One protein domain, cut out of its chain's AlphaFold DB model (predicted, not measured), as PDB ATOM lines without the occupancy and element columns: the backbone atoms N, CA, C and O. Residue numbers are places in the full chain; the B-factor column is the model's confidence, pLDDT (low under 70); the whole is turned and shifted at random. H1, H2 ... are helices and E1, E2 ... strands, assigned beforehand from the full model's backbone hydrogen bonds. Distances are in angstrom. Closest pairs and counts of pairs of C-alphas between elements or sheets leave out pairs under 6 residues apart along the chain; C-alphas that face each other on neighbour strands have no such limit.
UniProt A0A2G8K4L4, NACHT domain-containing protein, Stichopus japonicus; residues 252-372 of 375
ATOM      1  N   ASP A 252      56.377 -39.625 -42.678       69.38
ATOM      2  CA  ASP A 252      56.179 -38.967 -41.376       69.38
ATOM      3  C   ASP A 252      56.113 -37.438 -41.532       69.38
ATOM      4  O   ASP A 252      55.197 -36.771 -41.050       69.38
ATOM      5  N   ILE A 253      57.084 -36.876 -42.257       69.94
ATOM      6  CA  ILE A 253      57.178 -35.434 -42.493       69.94
ATOM      7  C   ILE A 253      56.105 -34.972 -43.478       69.94
ATOM      8  O   ILE A 253      55.481 -33.938 -43.251       69.94
ATOM      9  N   LEU A 254      55.861 -35.719 -44.558       73.94
ATOM     10  CA  LEU A 254      54.853 -35.347 -45.556       73.94
ATOM     11  C   LEU A 254      53.456 -35.227 -44.953       73.94
ATOM     12  O   LEU A 254      52.743 -34.286 -45.280       73.94
ATOM     13  N   VAL A 255      53.079 -36.133 -44.056       77.19
ATOM     14  CA  VAL A 255      51.769 -36.109 -43.397       77.19
ATOM     15  C   VAL A 255      51.629 -34.906 -42.464       77.19
ATOM     16  O   VAL A 255      50.616 -34.213 -42.474       77.19
ATOM     17  N   CYS A 256      52.691 -34.563 -41.744       72.75
ATOM     18  CA  CYS A 256      52.731 -33.347 -40.939       72.75
ATOM     19  C   CYS A 256      52.620 -32.068 -41.780       72.75
ATOM     20  O   CYS A 256      51.912 -31.124 -41.430       72.75
ATOM     21  N   LEU A 257      53.327 -32.025 -42.911       72.50
ATOM     22  CA  LEU A 257      53.232 -30.914 -43.853       72.50
ATOM     23  C   LEU A 257      51.828 -30.848 -44.464       72.50
ATOM     24  O   LEU A 257      51.292 -29.755 -44.619       72.50
ATOM     25  N   LEU A 258      51.211 -31.991 -44.764       76.00
ATOM     26  CA  LEU A 258      49.842 -32.047 -45.262       76.00
ATOM     27  C   LEU A 258      48.890 -31.311 -44.305       76.00
ATOM     28  O   LEU A 258      48.205 -30.379 -44.722       76.00
ATOM     29  N   GLU A 259      48.943 -31.646 -43.012       73.44
ATOM     30  CA  GLU A 259      48.154 -30.986 -41.962       73.44
ATOM     31  C   GLU A 259      48.461 -29.496 -41.799       73.44
ATOM     32  O   GLU A 259      47.563 -28.667 -41.629       73.44
ATOM     33  N   ALA A 260      49.742 -29.129 -41.826       67.12
ATOM     34  CA  ALA A 260      50.151 -27.747 -41.620       67.12
ATOM     35  C   ALA A 260      49.708 -26.840 -42.781       67.12
ATOM     36  O   ALA A 260      49.280 -25.700 -42.558       67.12
ATOM     37  N   PHE A 261      49.817 -27.342 -44.015       66.44
ATOM     38  CA  PHE A 261      49.676 -26.552 -45.234       66.44
ATOM     39  C   PHE A 261      48.276 -26.586 -45.842       66.44
ATOM     40  O   PHE A 261      47.821 -25.561 -46.354       66.44
ATOM     41  N   PHE A 262      47.572 -27.712 -45.792       71.75
ATOM     42  CA  PHE A 262      46.302 -27.898 -46.494       71.75
ATOM     43  C   PHE A 262      45.141 -27.850 -45.505       71.75
ATOM     44  O   PHE A 262      44.573 -28.860 -45.116       71.75
ATOM     45  N   GLN A 263      44.815 -26.638 -45.052       67.12
ATOM     46  CA  GLN A 263      43.784 -26.432 -44.029       67.12
ATOM     47  C   GLN A 263      42.355 -26.417 -44.585       67.12
ATOM     48  O   GLN A 263      41.418 -26.654 -43.820       67.12
ATOM     49  N   ASP A 264      42.191 -26.123 -45.879       76.25
ATOM     50  CA  ASP A 264      40.915 -26.287 -46.571       76.25
ATOM     51  C   ASP A 264      40.602 -27.779 -46.704       76.25
ATOM     52  O   ASP A 264      41.450 -28.557 -47.145       76.25
ATOM     53  N   LYS A 265      39.382 -28.177 -46.321       76.62
ATOM     54  CA  LYS A 265      38.998 -29.593 -46.293       76.62
ATOM     55  C   LYS A 265      39.127 -30.203 -47.685       76.62
ATOM     56  O   LYS A 265      39.719 -31.262 -47.810       76.62
ATOM     57  N   ASN A 266      38.639 -29.540 -48.730       79.62
ATOM     58  CA  ASN A 266      38.667 -30.100 -50.080       79.62
ATOM     59  C   ASN A 266      40.098 -30.182 -50.627       79.62
ATOM     60  O   ASN A 266      40.479 -31.203 -51.195       79.62
ATOM     61  N   GLU A 267      40.910 -29.148 -50.404       78.12
ATOM     62  CA  GLU A 267      42.324 -29.135 -50.785       78.12
ATOM     63  C   GLU A 267      43.101 -30.256 -50.074       78.12
ATOM     64  O   GLU A 267      43.889 -30.955 -50.713       78.12
ATOM     65  N   TYR A 268      42.830 -30.482 -48.783       84.38
ATOM     66  CA  TYR A 268      43.382 -31.605 -48.027       84.38
ATOM     67  C   TYR A 268      42.996 -32.938 -48.659       84.38
ATOM     68  O   TYR A 268      43.877 -33.748 -48.944       84.38
ATOM     69  N   LYS A 269      41.700 -33.151 -48.937       85.12
ATOM     70  CA  LYS A 269      41.203 -34.394 -49.545       85.12
ATOM     71  C   LYS A 269      41.911 -34.699 -50.849       85.12
ATOM     72  O   LYS A 269      42.370 -35.820 -51.033       85.12
ATOM     73  N   GLU A 270      42.022 -33.711 -51.740       84.62
ATOM     74  CA  GLU A 270      42.703 -33.857 -53.032       84.62
ATOM     75  C   GLU A 270      44.184 -34.218 -52.881       84.62
ATOM     76  O   GLU A 270      44.715 -34.999 -53.669       84.62
ATOM     77  N   ARG A 271      44.853 -33.695 -51.851       82.88
ATOM     78  CA  ARG A 271      46.266 -33.992 -51.591       82.88
ATOM     79  C   ARG A 271      46.473 -35.317 -50.871       82.88
ATOM     80  O   ARG A 271      47.377 -36.051 -51.247       82.88
ATOM     81  N   ALA A 272      45.606 -35.690 -49.937       85.81
ATOM     82  CA  ALA A 272      45.622 -37.003 -49.295       85.81
ATOM     83  C   ALA A 272      45.533 -38.147 -50.326       85.81
ATOM     84  O   ALA A 272      46.146 -39.201 -50.146       85.81
ATOM     85  N   LYS A 273      44.863 -37.918 -51.469       82.88
ATOM     86  CA  LYS A 273      44.785 -38.885 -52.582       82.88
ATOM     87  C   LYS A 273      46.145 -39.356 -53.074       82.88
ATOM     88  O   LYS A 273      46.257 -40.489 -53.529       82.88
ATOM     89  N   THR A 274      47.170 -38.512 -53.009       81.56
ATOM     90  CA  THR A 274      48.484 -38.849 -53.563       81.56
ATOM     91  C   THR A 274      49.227 -39.896 -52.734       81.56
ATOM     92  O   THR A 274      50.229 -40.437 -53.201       81.56
ATOM     93  N   PHE A 275      48.748 -40.215 -51.529       77.94
ATOM     94  CA  PHE A 275      49.276 -41.291 -50.688       77.94
ATOM     95  C   PHE A 275      48.669 -42.663 -51.023       77.94
ATOM     96  O   PHE A 275      49.182 -43.687 -50.575       77.94
ATOM     97  N   GLN A 276      47.609 -42.706 -51.833       73.94
ATOM     98  CA  GLN A 276      46.947 -43.945 -52.233       73.94
ATOM     99  C   GLN A 276      47.899 -44.861 -53.020       73.94
ATOM    100  O   GLN A 276      48.670 -44.396 -53.857       73.94
ATOM    101  N   GLN A 277      47.835 -46.173 -52.758       67.62
ATOM    102  CA  GLN A 277      48.642 -47.225 -53.402       67.62
ATOM    103  C   GLN A 277      50.171 -47.097 -53.242       67.62
ATOM    104  O   GLN A 277      50.921 -47.851 -53.865       67.62
ATOM    105  N   LYS A 278      50.661 -46.194 -52.386       77.19
ATOM    106  CA  LYS A 278      52.088 -46.106 -52.048       77.19
ATOM    107  C   LYS A 278      52.454 -47.088 -50.931       77.19
ATOM    108  O   LYS A 278      51.594 -47.569 -50.191       77.19
ATOM    109  N   GLN A 279      53.749 -47.384 -50.830       83.38
ATOM    110  CA  GLN A 279      54.343 -47.953 -49.621       83.38
ATOM    111  C   GLN A 279      54.584 -46.804 -48.647       83.38
ATOM    112  O   GLN A 279      55.365 -45.905 -48.955       83.38
ATOM    113  N   LEU A 280      53.902 -46.821 -47.505       84.56
ATOM    114  CA  LEU A 280      54.060 -45.817 -46.459       84.56
ATOM    115  C   LEU A 280      54.872 -46.394 -45.304       84.56
ATOM    116  O   LEU A 280      54.651 -47.529 -44.890       84.56
ATOM    117  N   VAL A 281      55.796 -45.594 -44.779       83.69
ATOM    118  CA  VAL A 281      56.633 -45.956 -43.633       83.69
ATOM    119  C   VAL A 281      56.535 -44.836 -42.606       83.69
ATOM    120  O   VAL A 281      57.004 -43.727 -42.868       83.69
ATOM    121  N   PHE A 282      55.932 -45.136 -41.457       81.56
ATOM    122  CA  PHE A 282      55.790 -44.225 -40.328       81.56
ATOM    123  C   PHE A 282      56.776 -44.605 -39.229       81.56
ATOM    124  O   PHE A 282      56.594 -45.601 -38.529       81.56
ATOM    125  N   ARG A 283      57.856 -43.833 -39.092       76.94
ATOM    126  CA  ARG A 283      58.941 -44.090 -38.136       76.94
ATOM    127  C   ARG A 283      58.763 -43.366 -36.808       76.94
ATOM    128  O   ARG A 283      59.485 -43.662 -35.861       76.94
ATOM    129  N   ARG A 284      57.879 -42.367 -36.753       67.31
ATOM    130  CA  ARG A 284      57.737 -41.455 -35.604       67.31
ATOM    131  C   ARG A 284      56.351 -41.492 -34.983       67.31
ATOM    132  O   ARG A 284      55.933 -40.517 -34.366       67.31
ATOM    133  N   ILE A 285      55.652 -42.617 -35.108       68.81
ATOM    134  CA  ILE A 285      54.275 -42.731 -34.628       68.81
ATOM    135  C   ILE A 285      54.163 -42.632 -33.103       68.81
ATOM    136  O   ILE A 285      53.062 -42.562 -32.599       68.81
ATOM    137  N   THR A 286      55.255 -42.606 -32.341       64.06
ATOM    138  CA  THR A 286      55.221 -42.386 -30.884       64.06
ATOM    139  C   THR A 286      55.144 -40.907 -30.492       64.06
ATOM    140  O   THR A 286      54.969 -40.595 -29.319       64.06
ATOM    141  N   ASP A 287      55.330 -39.979 -31.435       68.44
ATOM    142  CA  ASP A 287      55.188 -38.543 -31.187       68.44
ATOM    143  C   ASP A 287      53.734 -38.118 -31.436       68.44
ATOM    144  O   ASP A 287      53.219 -38.293 -32.541       68.44
ATOM    145  N   ASP A 288      53.079 -37.553 -30.412       64.38
ATOM    146  CA  ASP A 288      51.655 -37.184 -30.436       64.38
ATOM    147  C   ASP A 288      51.245 -36.410 -31.697       64.38
ATOM    148  O   ASP A 288      50.136 -36.569 -32.198       64.38
ATOM    149  N   TYR A 289      52.112 -35.527 -32.196       66.94
ATOM    150  CA  TYR A 289      51.768 -34.714 -33.353       66.94
ATOM    151  C   TYR A 289      51.781 -35.542 -34.642       66.94
ATOM    152  O   TYR A 289      50.886 -35.408 -35.477       66.94
ATOM    153  N   PHE A 290      52.766 -36.430 -34.787       73.50
ATOM    154  CA  PHE A 290      52.801 -37.371 -35.903       73.50
ATOM    155  C   PHE A 290      51.625 -38.345 -35.825       73.50
ATOM    156  O   PHE A 290      51.064 -38.673 -36.868       73.50
ATOM    157  N   GLN A 291      51.203 -38.751 -34.623       76.25
ATOM    158  CA  GLN A 291      49.994 -39.559 -34.439       76.25
ATOM    159  C   GLN A 291      48.751 -38.842 -34.954       76.25
ATOM    160  O   GLN A 291      48.034 -39.406 -35.773       76.25
ATOM    161  N   GLU A 292      48.511 -37.603 -34.521       74.12
ATOM    162  CA  GLU A 292      47.324 -36.835 -34.925       74.12
ATOM    163  C   GLU A 292      47.293 -36.597 -36.438       74.12
ATOM    164  O   GLU A 292      46.281 -36.850 -37.089       74.12
ATOM    165  N   ALA A 293      48.426 -36.205 -37.024       79.31
ATOM    166  CA  ALA A 293      48.514 -36.008 -38.465       79.31
ATOM    167  C   ALA A 293      48.310 -37.322 -39.248       79.31
ATOM    168  O   ALA A 293      47.641 -37.342 -40.282       79.31
ATOM    169  N   THR A 294      48.849 -38.437 -38.742       84.44
ATOM    170  CA  THR A 294      48.672 -39.772 -39.341       84.44
ATOM    171  C   THR A 294      47.225 -40.237 -39.258       84.44
ATOM    172  O   THR A 294      46.700 -40.746 -40.246       84.44
ATOM    173  N   LEU A 295      46.565 -40.006 -38.122       83.38
ATOM    174  CA  LEU A 295      45.164 -40.350 -37.907       83.38
ATOM    175  C   LEU A 295      44.260 -39.662 -38.928       83.38
ATOM    176  O   LEU A 295      43.449 -40.324 -39.570       83.38
ATOM    177  N   HIS A 296      44.441 -38.353 -39.124       83.50
ATOM    178  CA  HIS A 296      43.681 -37.581 -40.105       83.50
ATOM    179  C   HIS A 296      43.841 -38.126 -41.524       83.50
ATOM    180  O   HIS A 296      42.850 -38.303 -42.238       83.50
ATOM    181  N   LEU A 297      45.084 -38.417 -41.929       87.25
ATOM    182  CA  LEU A 297      45.341 -38.993 -43.243       87.25
ATOM    183  C   LEU A 297      44.641 -40.348 -43.370       87.25
ATOM    184  O   LEU A 297      43.972 -40.601 -44.367       87.25
ATOM    185  N   TRP A 298      44.813 -41.228 -42.386       88.31
ATOM    186  CA  TRP A 298      44.252 -42.576 -42.406       88.31
ATOM    187  C   TRP A 298      42.733 -42.563 -42.467       88.31
ATOM    188  O   TRP A 298      42.169 -43.279 -43.289       88.31
ATOM    189  N   GLN A 299      42.086 -41.689 -41.699       85.06
ATOM    190  CA  GLN A 299      40.648 -41.499 -41.768       85.06
ATOM    191  C   GLN A 299      40.205 -41.037 -43.155       85.06
ATOM    192  O   GLN A 299      39.314 -41.643 -43.739       85.06
ATOM    193  N   GLU A 300      40.856 -40.025 -43.734       87.69
ATOM    194  CA  GLU A 300      40.489 -39.562 -45.074       87.69
ATOM    195  C   GLU A 300      40.723 -40.646 -46.142       87.69
ATOM    196  O   GLU A 300      39.934 -40.778 -47.080       87.69
ATOM    197  N   LEU A 301      41.771 -41.463 -46.011       86.50
ATOM    198  CA  LEU A 301      41.984 -42.609 -46.896       86.50
ATOM    199  C   LEU A 301      40.895 -43.676 -46.708       86.50
ATOM    200  O   LEU A 301      40.351 -44.168 -47.697       86.50
ATOM    201  N   ASN A 302      40.555 -44.001 -45.463       85.00
ATOM    202  CA  ASN A 302      39.562 -45.005 -45.103       85.00
ATOM    203  C   ASN A 302      38.141 -44.608 -45.540       85.00
ATOM    204  O   ASN A 302      37.460 -45.413 -46.165       85.00
ATOM    205  N   ASP A 303      37.729 -43.360 -45.310       82.88
ATOM    206  CA  ASP A 303      36.394 -42.840 -45.652       82.88
ATOM    207  C   ASP A 303      36.127 -42.809 -47.168       82.88
ATOM    208  O   ASP A 303      34.983 -42.697 -47.605       82.88
ATOM    209  N   ASN A 304      37.180 -42.893 -47.986       79.62
ATOM    210  CA  ASN A 304      37.089 -42.920 -49.446       79.62
ATOM    211  C   ASN A 304      37.440 -44.300 -50.036       79.62
ATOM    212  O   ASN A 304      37.793 -44.371 -51.216       79.62
ATOM    213  N   ASP A 305      37.415 -45.364 -49.222       76.38
ATOM    214  CA  ASP A 305      37.775 -46.740 -49.599       76.38
ATOM    215  C   ASP A 305      39.140 -46.846 -50.306       76.38
ATOM    216  O   ASP A 305      39.379 -47.695 -51.175       76.38
ATOM    217  N   ARG A 306      40.074 -45.956 -49.956       79.69
ATOM    218  CA  ARG A 306      41.395 -45.928 -50.578       79.69
ATOM    219  C   ARG A 306      42.276 -46.985 -49.951       79.69
ATOM    220  O   ARG A 306      42.346 -47.145 -48.735       79.69
ATOM    221  N   GLN A 307      42.999 -47.670 -50.822       83.44
ATOM    222  CA  GLN A 307      43.873 -48.762 -50.440       83.44
ATOM    223  C   GLN A 307      45.333 -48.314 -50.435       83.44
ATOM    224  O   GLN A 307      45.792 -47.626 -51.355       83.44
ATOM    225  N   LEU A 308      46.064 -48.726 -49.405       85.81
ATOM    226  CA  LEU A 308      47.520 -48.667 -49.364       85.81
ATOM    227  C   LEU A 308      48.094 -49.979 -49.880       85.81
ATOM    228  O   LEU A 308      47.513 -51.042 -49.675       85.81
ATOM    229  N   LYS A 309      49.260 -49.906 -50.520       85.44
ATOM    230  CA  LYS A 309      49.945 -51.114 -50.977       85.44
ATOM    231  C   LYS A 309      50.632 -51.804 -49.803       85.44
ATOM    232  O   LYS A 309      50.345 -52.949 -49.473       85.44
ATOM    233  N   THR A 310      51.491 -51.055 -49.121       87.12
ATOM    234  CA  THR A 310      52.226 -51.511 -47.941       87.12
ATOM    235  C   THR A 310      52.210 -50.409 -46.895       87.12
ATOM    236  O   THR A 310      52.311 -49.230 -47.241       87.12
ATOM    237  N   LEU A 311      52.102 -50.788 -45.628       89.38
ATOM    238  CA  LEU A 311      52.161 -49.868 -44.503       89.38
ATOM    239  C   LEU A 311      53.111 -50.430 -43.447       89.38
ATOM    240  O   LEU A 311      52.911 -51.538 -42.965       89.38
ATOM    241  N   GLU A 312      54.142 -49.670 -43.098       89.62
ATOM    242  CA  GLU A 312      55.065 -49.997 -42.016       89.62
ATOM    243  C   GLU A 312      54.943 -48.967 -40.896       89.62
ATOM    244  O   GLU A 312      54.963 -47.762 -41.150       89.62
ATOM    245  N   ILE A 313      54.844 -49.442 -39.660       86.25
ATOM    246  CA  ILE A 313      54.655 -48.622 -38.465       86.25
ATOM    247  C   ILE A 313      55.740 -49.000 -37.459       86.25
ATOM    248  O   ILE A 313      55.875 -50.174 -37.122       86.25
ATOM    249  N   TYR A 314      56.516 -48.024 -36.992       81.94
ATOM    250  CA  TYR A 314      57.555 -48.228 -35.981       81.94
ATOM    251  C   TYR A 314      57.177 -47.554 -34.665       81.94
ATOM    252  O   TYR A 314      56.901 -46.353 -34.639       81.94
ATOM    253  N   GLY A 315      57.275 -48.320 -33.580       73.50
ATOM    254  CA  GLY A 315      56.945 -47.909 -32.221       73.50
ATOM    255  C   GLY A 315      55.501 -48.225 -31.838       73.50
ATOM    256  O   GLY A 315      54.755 -48.847 -32.597       73.50
ATOM    257  N   ASP A 316      55.118 -47.793 -30.639       69.00
ATOM    258  CA  ASP A 316      53.798 -48.066 -30.072       69.00
ATOM    259  C   ASP A 316      52.709 -47.405 -30.912       69.00
ATOM    260  O   ASP A 316      52.662 -46.180 -31.039       69.00
ATOM    261  N   CYS A 317      51.834 -48.229 -31.492       68.88
ATOM    262  CA  CYS A 317      50.674 -47.774 -32.244       68.88
ATOM    263  C   CYS A 317      49.462 -47.724 -31.301       68.88
ATOM    264  O   CYS A 317      48.997 -48.780 -30.861       68.88
ATOM    265  N   PRO A 318      48.927 -46.536 -30.974       65.25
ATOM    266  CA  PRO A 318      47.711 -46.423 -30.181       65.25
ATOM    267  C   PRO A 318      46.554 -47.193 -30.830       65.25
ATOM    268  O   PRO A 318      46.306 -47.040 -32.025       65.25
ATOM    269  N   VAL A 319      45.777 -47.939 -30.035       71.00
ATOM    270  CA  VAL A 319      44.556 -48.649 -30.489       71.00
ATOM    271  C   VAL A 319      43.639 -47.725 -31.297       71.00
ATOM    272  O   VAL A 319      43.068 -48.111 -32.309       71.00
ATOM    273  N   ARG A 320      43.564 -46.458 -30.894       70.88
ATOM    274  CA  ARG A 320      42.778 -45.427 -31.571       70.88
ATOM    275  C   ARG A 320      43.210 -45.155 -33.016       70.88
ATOM    276  O   ARG A 320      42.364 -44.912 -33.866       70.88
ATOM    277  N   LEU A 321      44.509 -45.199 -33.310       76.12
ATOM    278  CA  LEU A 321      45.005 -45.056 -34.682       76.12
ATOM    279  C   LEU A 321      44.518 -46.209 -35.566       76.12
ATOM    280  O   LEU A 321      44.217 -46.006 -36.739       76.12
ATOM    281  N   MET A 322      44.365 -47.399 -34.985       82.62
ATOM    282  CA  MET A 322      43.903 -48.583 -35.703       82.62
ATOM    283  C   MET A 322      42.435 -48.504 -36.128       82.62
ATOM    284  O   MET A 322      42.086 -49.096 -37.147       82.62
ATOM    285  N   GLU A 323      41.589 -47.760 -35.411       81.56
ATOM    286  CA  GLU A 323      40.168 -47.580 -35.757       81.56
ATOM    287  C   GLU A 323      39.982 -47.060 -37.191       81.56
ATOM    288  O   GLU A 323      39.095 -47.506 -37.919       81.56
ATOM    289  N   TYR A 324      40.886 -46.181 -37.623       85.56
ATOM    290  CA  TYR A 324      40.856 -45.549 -38.939       85.56
ATOM    291  C   TYR A 324      41.856 -46.154 -39.921       85.56
ATOM    292  O   TYR A 324      42.091 -45.578 -40.981       85.56
ATOM    293  N   LEU A 325      42.450 -47.308 -39.596       87.06
ATOM    294  CA  LEU A 325      43.429 -47.968 -40.451       87.06
ATOM    295  C   LEU A 325      42.839 -48.191 -41.861       87.06
ATOM    296  O   LEU A 325      41.845 -48.920 -41.999       87.06
ATOM    297  N   PRO A 326      43.430 -47.602 -42.920       88.19
ATOM    298  CA  PRO A 326      42.983 -47.845 -44.284       88.19
ATOM    299  C   PRO A 326      43.254 -49.296 -44.686       88.19
ATOM    300  O   PRO A 326      44.130 -49.969 -44.144       88.19
ATOM    301  N   THR A 327      42.514 -49.786 -45.677       89.94
ATOM    302  CA  THR A 327      42.740 -51.128 -46.223       89.94
ATOM    303  C   THR A 327      44.143 -51.219 -46.830       89.94
ATOM    304  O   THR A 327      44.526 -50.379 -47.647       89.94
ATOM    305  N   VAL A 328      44.906 -52.244 -46.454       89.31
ATOM    306  CA  VAL A 328      46.265 -52.502 -46.950       89.31
ATOM    307  C   VAL A 328      46.254 -53.783 -47.778       89.31
ATOM    308  O   VAL A 328      45.905 -54.848 -47.267       89.31
ATOM    309  N   THR A 329      46.618 -53.697 -49.057       88.50
ATOM    310  CA  THR A 329      46.472 -54.822 -49.996       88.50
ATOM    311  C   THR A 329      47.550 -55.877 -49.839       88.50
ATOM    312  O   THR A 329      47.234 -57.064 -49.903       88.50
ATOM    313  N   ASP A 330      48.801 -55.465 -49.621       89.31
ATOM    314  CA  ASP A 330      49.930 -56.389 -49.721       89.31
ATOM    315  C   ASP A 330      50.450 -56.769 -48.336       89.31
ATOM    316  O   ASP A 330      50.468 -57.947 -47.978       89.31
ATOM    317  N   LEU A 331      50.907 -55.778 -47.565       89.69
ATOM    318  CA  LEU A 331      51.636 -56.035 -46.326       89.69
ATOM    319  C   LEU A 331      51.495 -54.894 -45.315       89.69
ATOM    320  O   LEU A 331      51.831 -53.747 -45.610       89.69
ATOM    321  N   LEU A 332      51.079 -55.242 -44.101       90.50
ATOM    322  CA  LEU A 332      51.121 -54.376 -42.926       90.50
ATOM    323  C   LEU A 332      52.229 -54.861 -41.984       90.50
ATOM    324  O   LEU A 332      52.234 -56.028 -41.597       90.50
ATOM    325  N   VAL A 333      53.177 -53.995 -41.630       89.00
ATOM    326  CA  VAL A 333      54.305 -54.336 -40.752       89.00
ATOM    327  C   VAL A 333      54.319 -53.436 -39.530       89.00
ATOM    328  O   VAL A 333      54.272 -52.215 -39.644       89.00
ATOM    329  N   PHE A 334      54.467 -54.053 -38.372       87.12
ATOM    330  CA  PHE A 334      54.650 -53.400 -37.097       87.12
ATOM    331  C   PHE A 334      56.037 -53.710 -36.547       87.12
ATOM    332  O   PHE A 334      56.413 -54.870 -36.373       87.12
ATOM    333  N   HIS A 335      56.791 -52.663 -36.243       84.00
ATOM    334  CA  HIS A 335      58.131 -52.755 -35.682       84.00
ATOM    335  C   HIS A 335      58.131 -52.203 -34.267       84.00
ATOM    336  O   HIS A 335      57.645 -51.098 -34.046       84.00
ATOM    337  N   ASN A 336      58.736 -52.931 -33.325       74.81
ATOM    338  CA  ASN A 336      58.949 -52.458 -31.953       74.81
ATOM    339  C   ASN A 336      57.662 -51.998 -31.241       74.81
ATOM    340  O   ASN A 336      57.698 -51.007 -30.516       74.81
ATOM    341  N   ILE A 337      56.533 -52.688 -31.443       70.69
ATOM    342  CA  ILE A 337      55.339 -52.448 -30.624       70.69
ATOM    343  C   ILE A 337      55.631 -52.952 -29.214       70.69
ATOM    344  O   ILE A 337      55.765 -54.157 -28.994       70.69
ATOM    345  N   HIS A 338      55.693 -52.045 -28.251       63.06
ATOM    346  CA  HIS A 338      55.521 -52.378 -26.853       63.06
ATOM    347  C   HIS A 338      54.024 -52.537 -26.633       63.06
ATOM    348  O   HIS A 338      53.260 -51.576 -26.565       63.06
ATOM    349  N   SER A 339      53.575 -53.790 -26.578       54.25
ATOM    350  CA  SER A 339      52.266 -54.091 -26.016       54.25
ATOM    351  C   SER A 339      52.252 -53.474 -24.620       54.25
ATOM    352  O   SER A 339      53.016 -53.913 -23.755       54.25
ATOM    353  N   SER A 340      51.431 -52.438 -24.420       48.38
ATOM    354  CA  SER A 340      51.061 -51.983 -23.083       48.38
ATOM    355  C   SER A 340      50.714 -53.228 -22.261       48.38
ATOM    356  O   SER A 340      50.243 -54.226 -22.809       48.38
ATOM    357  N   GLU A 341      50.943 -53.208 -20.950       44.38
ATOM    358  CA  GLU A 341      50.696 -54.352 -20.049       44.38
ATOM    359  C   GLU A 341      49.236 -54.884 -20.082       44.38
ATOM    360  O   GLU A 341      48.886 -55.835 -19.386       44.38
ATOM    361  N   ASN A 342      48.373 -54.294 -20.913       55.53
ATOM    362  CA  ASN A 342      46.994 -54.648 -21.160       55.53
ATOM    363  C   ASN A 342      46.851 -55.514 -22.429       55.53
ATOM    364  O   ASN A 342      46.757 -55.021 -23.553       55.53
ATOM    365  N   TYR A 343      46.762 -56.832 -22.234       59.53
ATOM    366  CA  TYR A 343      46.517 -57.845 -23.276       59.53
ATOM    367  C   TYR A 343      45.357 -57.499 -24.238       59.53
ATOM    368  O   TYR A 343      45.386 -57.861 -25.416       59.53
ATOM    369  N   ASN A 344      44.354 -56.758 -23.760       66.06
ATOM    370  CA  ASN A 344      43.199 -56.351 -24.561       66.06
ATOM    371  C   ASN A 344      43.563 -55.378 -25.696       66.06
ATOM    372  O   ASN A 344      42.970 -55.462 -26.773       66.06
ATOM    373  N   ASP A 345      44.558 -54.509 -25.495       66.62
ATOM    374  CA  ASP A 345      44.991 -53.538 -26.505       66.62
ATOM    375  C   ASP A 345      45.672 -54.254 -27.676       66.62
ATOM    376  O   ASP A 345      45.343 -54.024 -28.840       66.62
ATOM    377  N   TYR A 346      46.563 -55.203 -27.370       71.44
ATOM    378  CA  TYR A 346      47.243 -56.020 -28.376       71.44
ATOM    379  C   TYR A 346      46.255 -56.839 -29.214       71.44
ATOM    380  O   TYR A 346      46.350 -56.874 -30.446       71.44
ATOM    381  N   LYS A 347      45.268 -57.464 -28.559       75.88
ATOM    382  CA  LYS A 347      44.210 -58.213 -29.244       75.88
ATOM    383  C   LYS A 347      43.407 -57.307 -30.184       75.88
ATOM    384  O   LYS A 347      43.231 -57.653 -31.350       75.88
ATOM    385  N   SER A 348      42.997 -56.129 -29.713       77.88
ATOM    386  CA  SER A 348      42.239 -55.156 -30.510       77.88
ATOM    387  C   SER A 348      43.008 -54.670 -31.749       77.88
ATOM    388  O   SER A 348      42.461 -54.650 -32.858       77.88
ATOM    389  N   ILE A 349      44.296 -54.345 -31.586       78.31
ATOM    390  CA  ILE A 349      45.187 -53.954 -32.689       78.31
ATOM    391  C   ILE A 349      45.272 -55.083 -33.719       78.31
ATOM    392  O   ILE A 349      45.074 -54.853 -34.911       78.31
ATOM    393  N   THR A 350      45.516 -56.309 -33.259       79.62
ATOM    394  CA  THR A 350      45.698 -57.475 -34.129       79.62
ATOM    395  C   THR A 350      44.420 -57.787 -34.911       79.62
ATOM    396  O   THR A 350      44.451 -57.873 -36.137       79.62
ATOM    397  N   GLU A 351      43.266 -57.865 -34.246       84.31
ATOM    398  CA  GLU A 351      41.976 -58.102 -34.906       84.31
ATOM    399  C   GLU A 351      41.660 -57.044 -35.970       84.31
ATOM    400  O   GLU A 351      41.196 -57.366 -37.068       84.31
ATOM    401  N   THR A 352      41.930 -55.775 -35.664       86.94
ATOM    402  CA  THR A 352      41.698 -54.668 -36.596       86.94
ATOM    403  C   THR A 352      42.648 -54.740 -37.791       86.94
ATOM    404  O   THR A 352      42.208 -54.611 -38.936       86.94
ATOM    405  N   ALA A 353      43.926 -55.043 -37.553       86.62
ATOM    406  CA  ALA A 353      44.922 -55.243 -38.600       86.62
ATOM    407  C   ALA A 353      44.491 -56.331 -39.600       86.62
ATOM    408  O   ALA A 353      44.528 -56.096 -40.806       86.62
ATOM    409  N   PHE A 354      43.987 -57.478 -39.129       87.56
ATOM    410  CA  PHE A 354      43.542 -58.583 -39.997       87.56
ATOM    411  C   PHE A 354      42.208 -58.355 -40.712       87.56
ATOM    412  O   PHE A 354      41.907 -58.982 -41.741       87.56
ATOM    413  N   LYS A 355      41.382 -57.439 -40.201       88.06
ATOM    414  CA  LYS A 355      40.216 -56.946 -40.943       88.06
ATOM    415  C   LYS A 355      40.647 -56.099 -42.139       88.06
ATOM    416  O   LYS A 355      40.007 -56.183 -43.184       88.06
ATOM    417  N   LYS A 356      41.723 -55.321 -41.996       88.81
ATOM    418  CA  LYS A 356      42.187 -54.340 -42.991       88.81
ATOM    419  C   LYS A 356      43.315 -54.838 -43.895       88.81
ATOM    420  O   LYS A 356      43.545 -54.230 -44.935       88.81
ATOM    421  N   CYS A 357      43.996 -55.927 -43.541       88.94
ATOM    422  CA  CYS A 357      45.083 -56.517 -44.317       88.94
ATOM    423  C   CYS A 357      45.104 -58.046 -44.174       88.94
ATOM    424  O   CYS A 357      44.841 -58.584 -43.103       88.94
ATOM    425  N   ASN A 358      45.448 -58.761 -45.247       84.25
ATOM    426  CA  ASN A 358      45.547 -60.226 -45.219       84.25
ATOM    427  C   ASN A 358      46.894 -60.734 -44.681       84.25
ATOM    428  O   ASN A 358      46.967 -61.861 -44.183       84.25
ATOM    429  N   THR A 359      47.939 -59.908 -44.771       87.88
ATOM    430  CA  THR A 359      49.300 -60.255 -44.351       87.88
ATOM    431  C   THR A 359      49.799 -59.222 -43.354       87.88
ATOM    432  O   THR A 359      50.060 -58.074 -43.722       87.88
ATOM    433  N   VAL A 360      49.966 -59.637 -42.099       87.81
ATOM    434  CA  VAL A 360      50.457 -58.770 -41.024       87.81
ATOM    435  C   VAL A 360      51.774 -59.329 -40.495       87.81
ATOM    436  O   VAL A 360      51.906 -60.527 -40.244       87.81
ATOM    437  N   LYS A 361      52.774 -58.466 -40.334       87.19
ATOM    438  CA  LYS A 361      54.068 -58.806 -39.742       87.19
ATOM    439  C   LYS A 361      54.295 -57.994 -38.482       87.19
ATOM    440  O   LYS A 361      54.067 -56.792 -38.475       87.19
ATOM    441  N   PHE A 362      54.811 -58.651 -37.461       84.38
ATOM    442  CA  PHE A 362      55.417 -58.031 -36.291       84.38
ATOM    443  C   PHE A 362      56.926 -58.289 -36.363       84.38
ATOM    444  O   PHE A 362      57.332 -59.236 -37.037       84.38
ATOM    445  N   SER A 363      57.751 -57.460 -35.718       72.50
ATOM    446  CA  SER A 363      59.214 -57.397 -35.913       72.50
ATOM    447  C   SER A 363      59.979 -58.730 -35.871       72.50
ATOM    448  O   SER A 363      61.071 -58.769 -36.423       72.50
ATOM    449  N   ASP A 364      59.396 -59.821 -35.355       60.41
ATOM    450  CA  ASP A 364      59.978 -61.173 -35.409       60.41
ATOM    451  C   ASP A 364      58.993 -62.299 -35.807       60.41
ATOM    452  O   ASP A 364      59.340 -63.479 -35.750       60.41
ATOM    453  N   GLN A 365      57.753 -61.985 -36.206       59.78
ATOM    454  CA  GLN A 365      56.722 -62.989 -36.518       59.78
ATOM    455  C   GLN A 365      55.839 -62.553 -37.693       59.78
ATOM    456  O   GLN A 365      55.317 -61.440 -37.727       59.78
ATOM    457  N   THR A 366      55.648 -63.444 -38.673       68.31
ATOM    458  CA  THR A 366      54.704 -63.233 -39.786       68.31
ATOM    459  C   THR A 366      53.432 -64.017 -39.520       68.31
ATOM    460  O   THR A 366      53.494 -65.219 -39.276       68.31
ATOM    461  N   LEU A 367      52.289 -63.343 -39.597       69.25
ATOM    462  CA  LEU A 367      50.982 -63.927 -39.341       69.25
ATOM    463  C   LEU A 367      50.083 -63.743 -40.575       69.25
ATOM    464  O   LEU A 367      49.987 -62.658 -41.155       69.25
ATOM    465  N   HIS A 368      49.410 -64.821 -40.970       67.31
ATOM    466  CA  HIS A 368      48.428 -64.828 -42.055       67.31
ATOM    467  C   HIS A 368      47.018 -64.938 -41.482       67.31
ATOM    468  O   HIS A 368      46.805 -65.615 -40.477       67.31
ATOM    469  N   LYS A 369      46.048 -64.303 -42.148       62.84
ATOM    470  CA  LYS A 369      44.643 -64.267 -41.712       62.84
ATOM    471  C   LYS A 369      44.039 -65.654 -41.440       62.84
ATOM    472  O   LYS A 369      43.215 -65.790 -40.544       62.84
ATOM    473  N   GLU A 370      44.485 -66.672 -42.170       60.09
ATOM    474  CA  GLU A 370      44.048 -68.069 -42.028       60.09
ATOM    475  C   GLU A 370      44.460 -68.719 -40.692       60.09
ATOM    476  O   GLU A 370      43.882 -69.729 -40.305       60.09
ATOM    477  N   HIS A 371      45.416 -68.140 -39.953       55.84
ATOM    478  CA  HIS A 371      45.893 -68.683 -38.675       55.84
ATOM    479  C   HIS A 371      45.111 -68.195 -37.443       55.84
ATOM    480  O   HIS A 371      45.234 -68.798 -36.381       55.84
ATOM    481  N   LEU A 372      44.291 -67.143 -37.566       53.41
ATOM    482  CA  LEU A 372      43.504 -66.570 -36.459       53.41
ATOM    483  C   LEU A 372      42.110 -67.178 -36.287       53.41
ATOM    484  O   LEU A 372      41.451 -66.927 -35.285       53.41
TER     485      LEU A 372
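What this domain is: This is residues 252 to 372 of the 375 residues of the protein "NACHT domain-containing protein" of Stichopus japonicus (UniProt A0A2G8K4L4). A twisted five-stranded sheet has a row of three helices, H3, H4 and H5, along one side and its other face bare, and the helical hairpin of H1 and H2 packs on H3 beyond edge strand E1. H5 covers E3 and E4, H4 sits between H5 and H3, and the long axis runs across the strands from E5 to the hairpin. The 121 printed residues hold five named helices and five named strands, in the order H1 H2 E1 H3 E2 H4 E3 H5 E4 E5; the class is mixed, helices and strands. The mixed sheet runs E1 E2 E3 E4 E5, parallel but for E5. The whole is compact, with a radius of gyration of the C-alphas of 13.9 A and spans of 42 by 27 by 20 A.

How they stand to each other: H1, residues 252 to 261, and H2, residues 265 to 275, form a hairpin and touch at a shallow tilt of 20 degrees, opposite ways, closest at the C-alphas of Leu 258 and Tyr 268, 7.0 A. E1, residues 279 to 282, is parallel to E2, residues 307 to 314, with N 280 and O 310 at 2.9 A. H3, residues 288 to 303, is the hub; it touches H1 about perpendicular at 80 degrees, the C-alphas of Cys 256 and Ala 293 being closest at 5.6 A. With residues 297 to 301 alone it touches H2, and it only grazes the sheet. H4, residues 319 to 323, only just touches H3, with 3 pairs of C-alphas within 8 A, closest at Leu 295 and Leu 321, 5.7 A. E3, residues 327 to 335, is parallel to E2, with N 313 and O 333 at 2.8 A. H5, residues 343 to 356, touches H4, the C-alphas of Val 319 and Ile 349 being closest at 5.8 A. H5 lies over E3 and E4, residues 359 to 362, at a height over the sheet of 11.3 A. E3 and E4 are parallel, with N 334 and O 361 at 2.8 A. E5, residues 365 to 368, forms a hairpin with E4, antiparallel, with N 362 and O 365 at 2.8 A. E1, H3, E2; E2, H4, E3; and E3, H5, E4 are strand-helix-strand units, two parallel neighbour strands with a helix between, each with a right-handed crossover. Every O i to N i+4 pair is within hydrogen-bond range in H1, H3, H4 and H5; in H2, 5 of 7 are.

Where its parts are: H1 begins at C-alpha 252, (56.179, -38.967, -41.376). H3 is 22.3 A long, H5 20.5 A and E2 19.9 A. E3, 18.7 A, bends by 100 degrees at residue 330. E5 ends at C-alpha 368, (48.428, -64.828, -42.055).

The domain as a whole: The C-alphas farthest apart, of Asp 264 and His 371, are 43.4 A apart. The printed part has no cut and no long link. Its mean pLDDT is 77.0; residues 284 to 289, 338 to 345 and 364 to 372 are among those under 70.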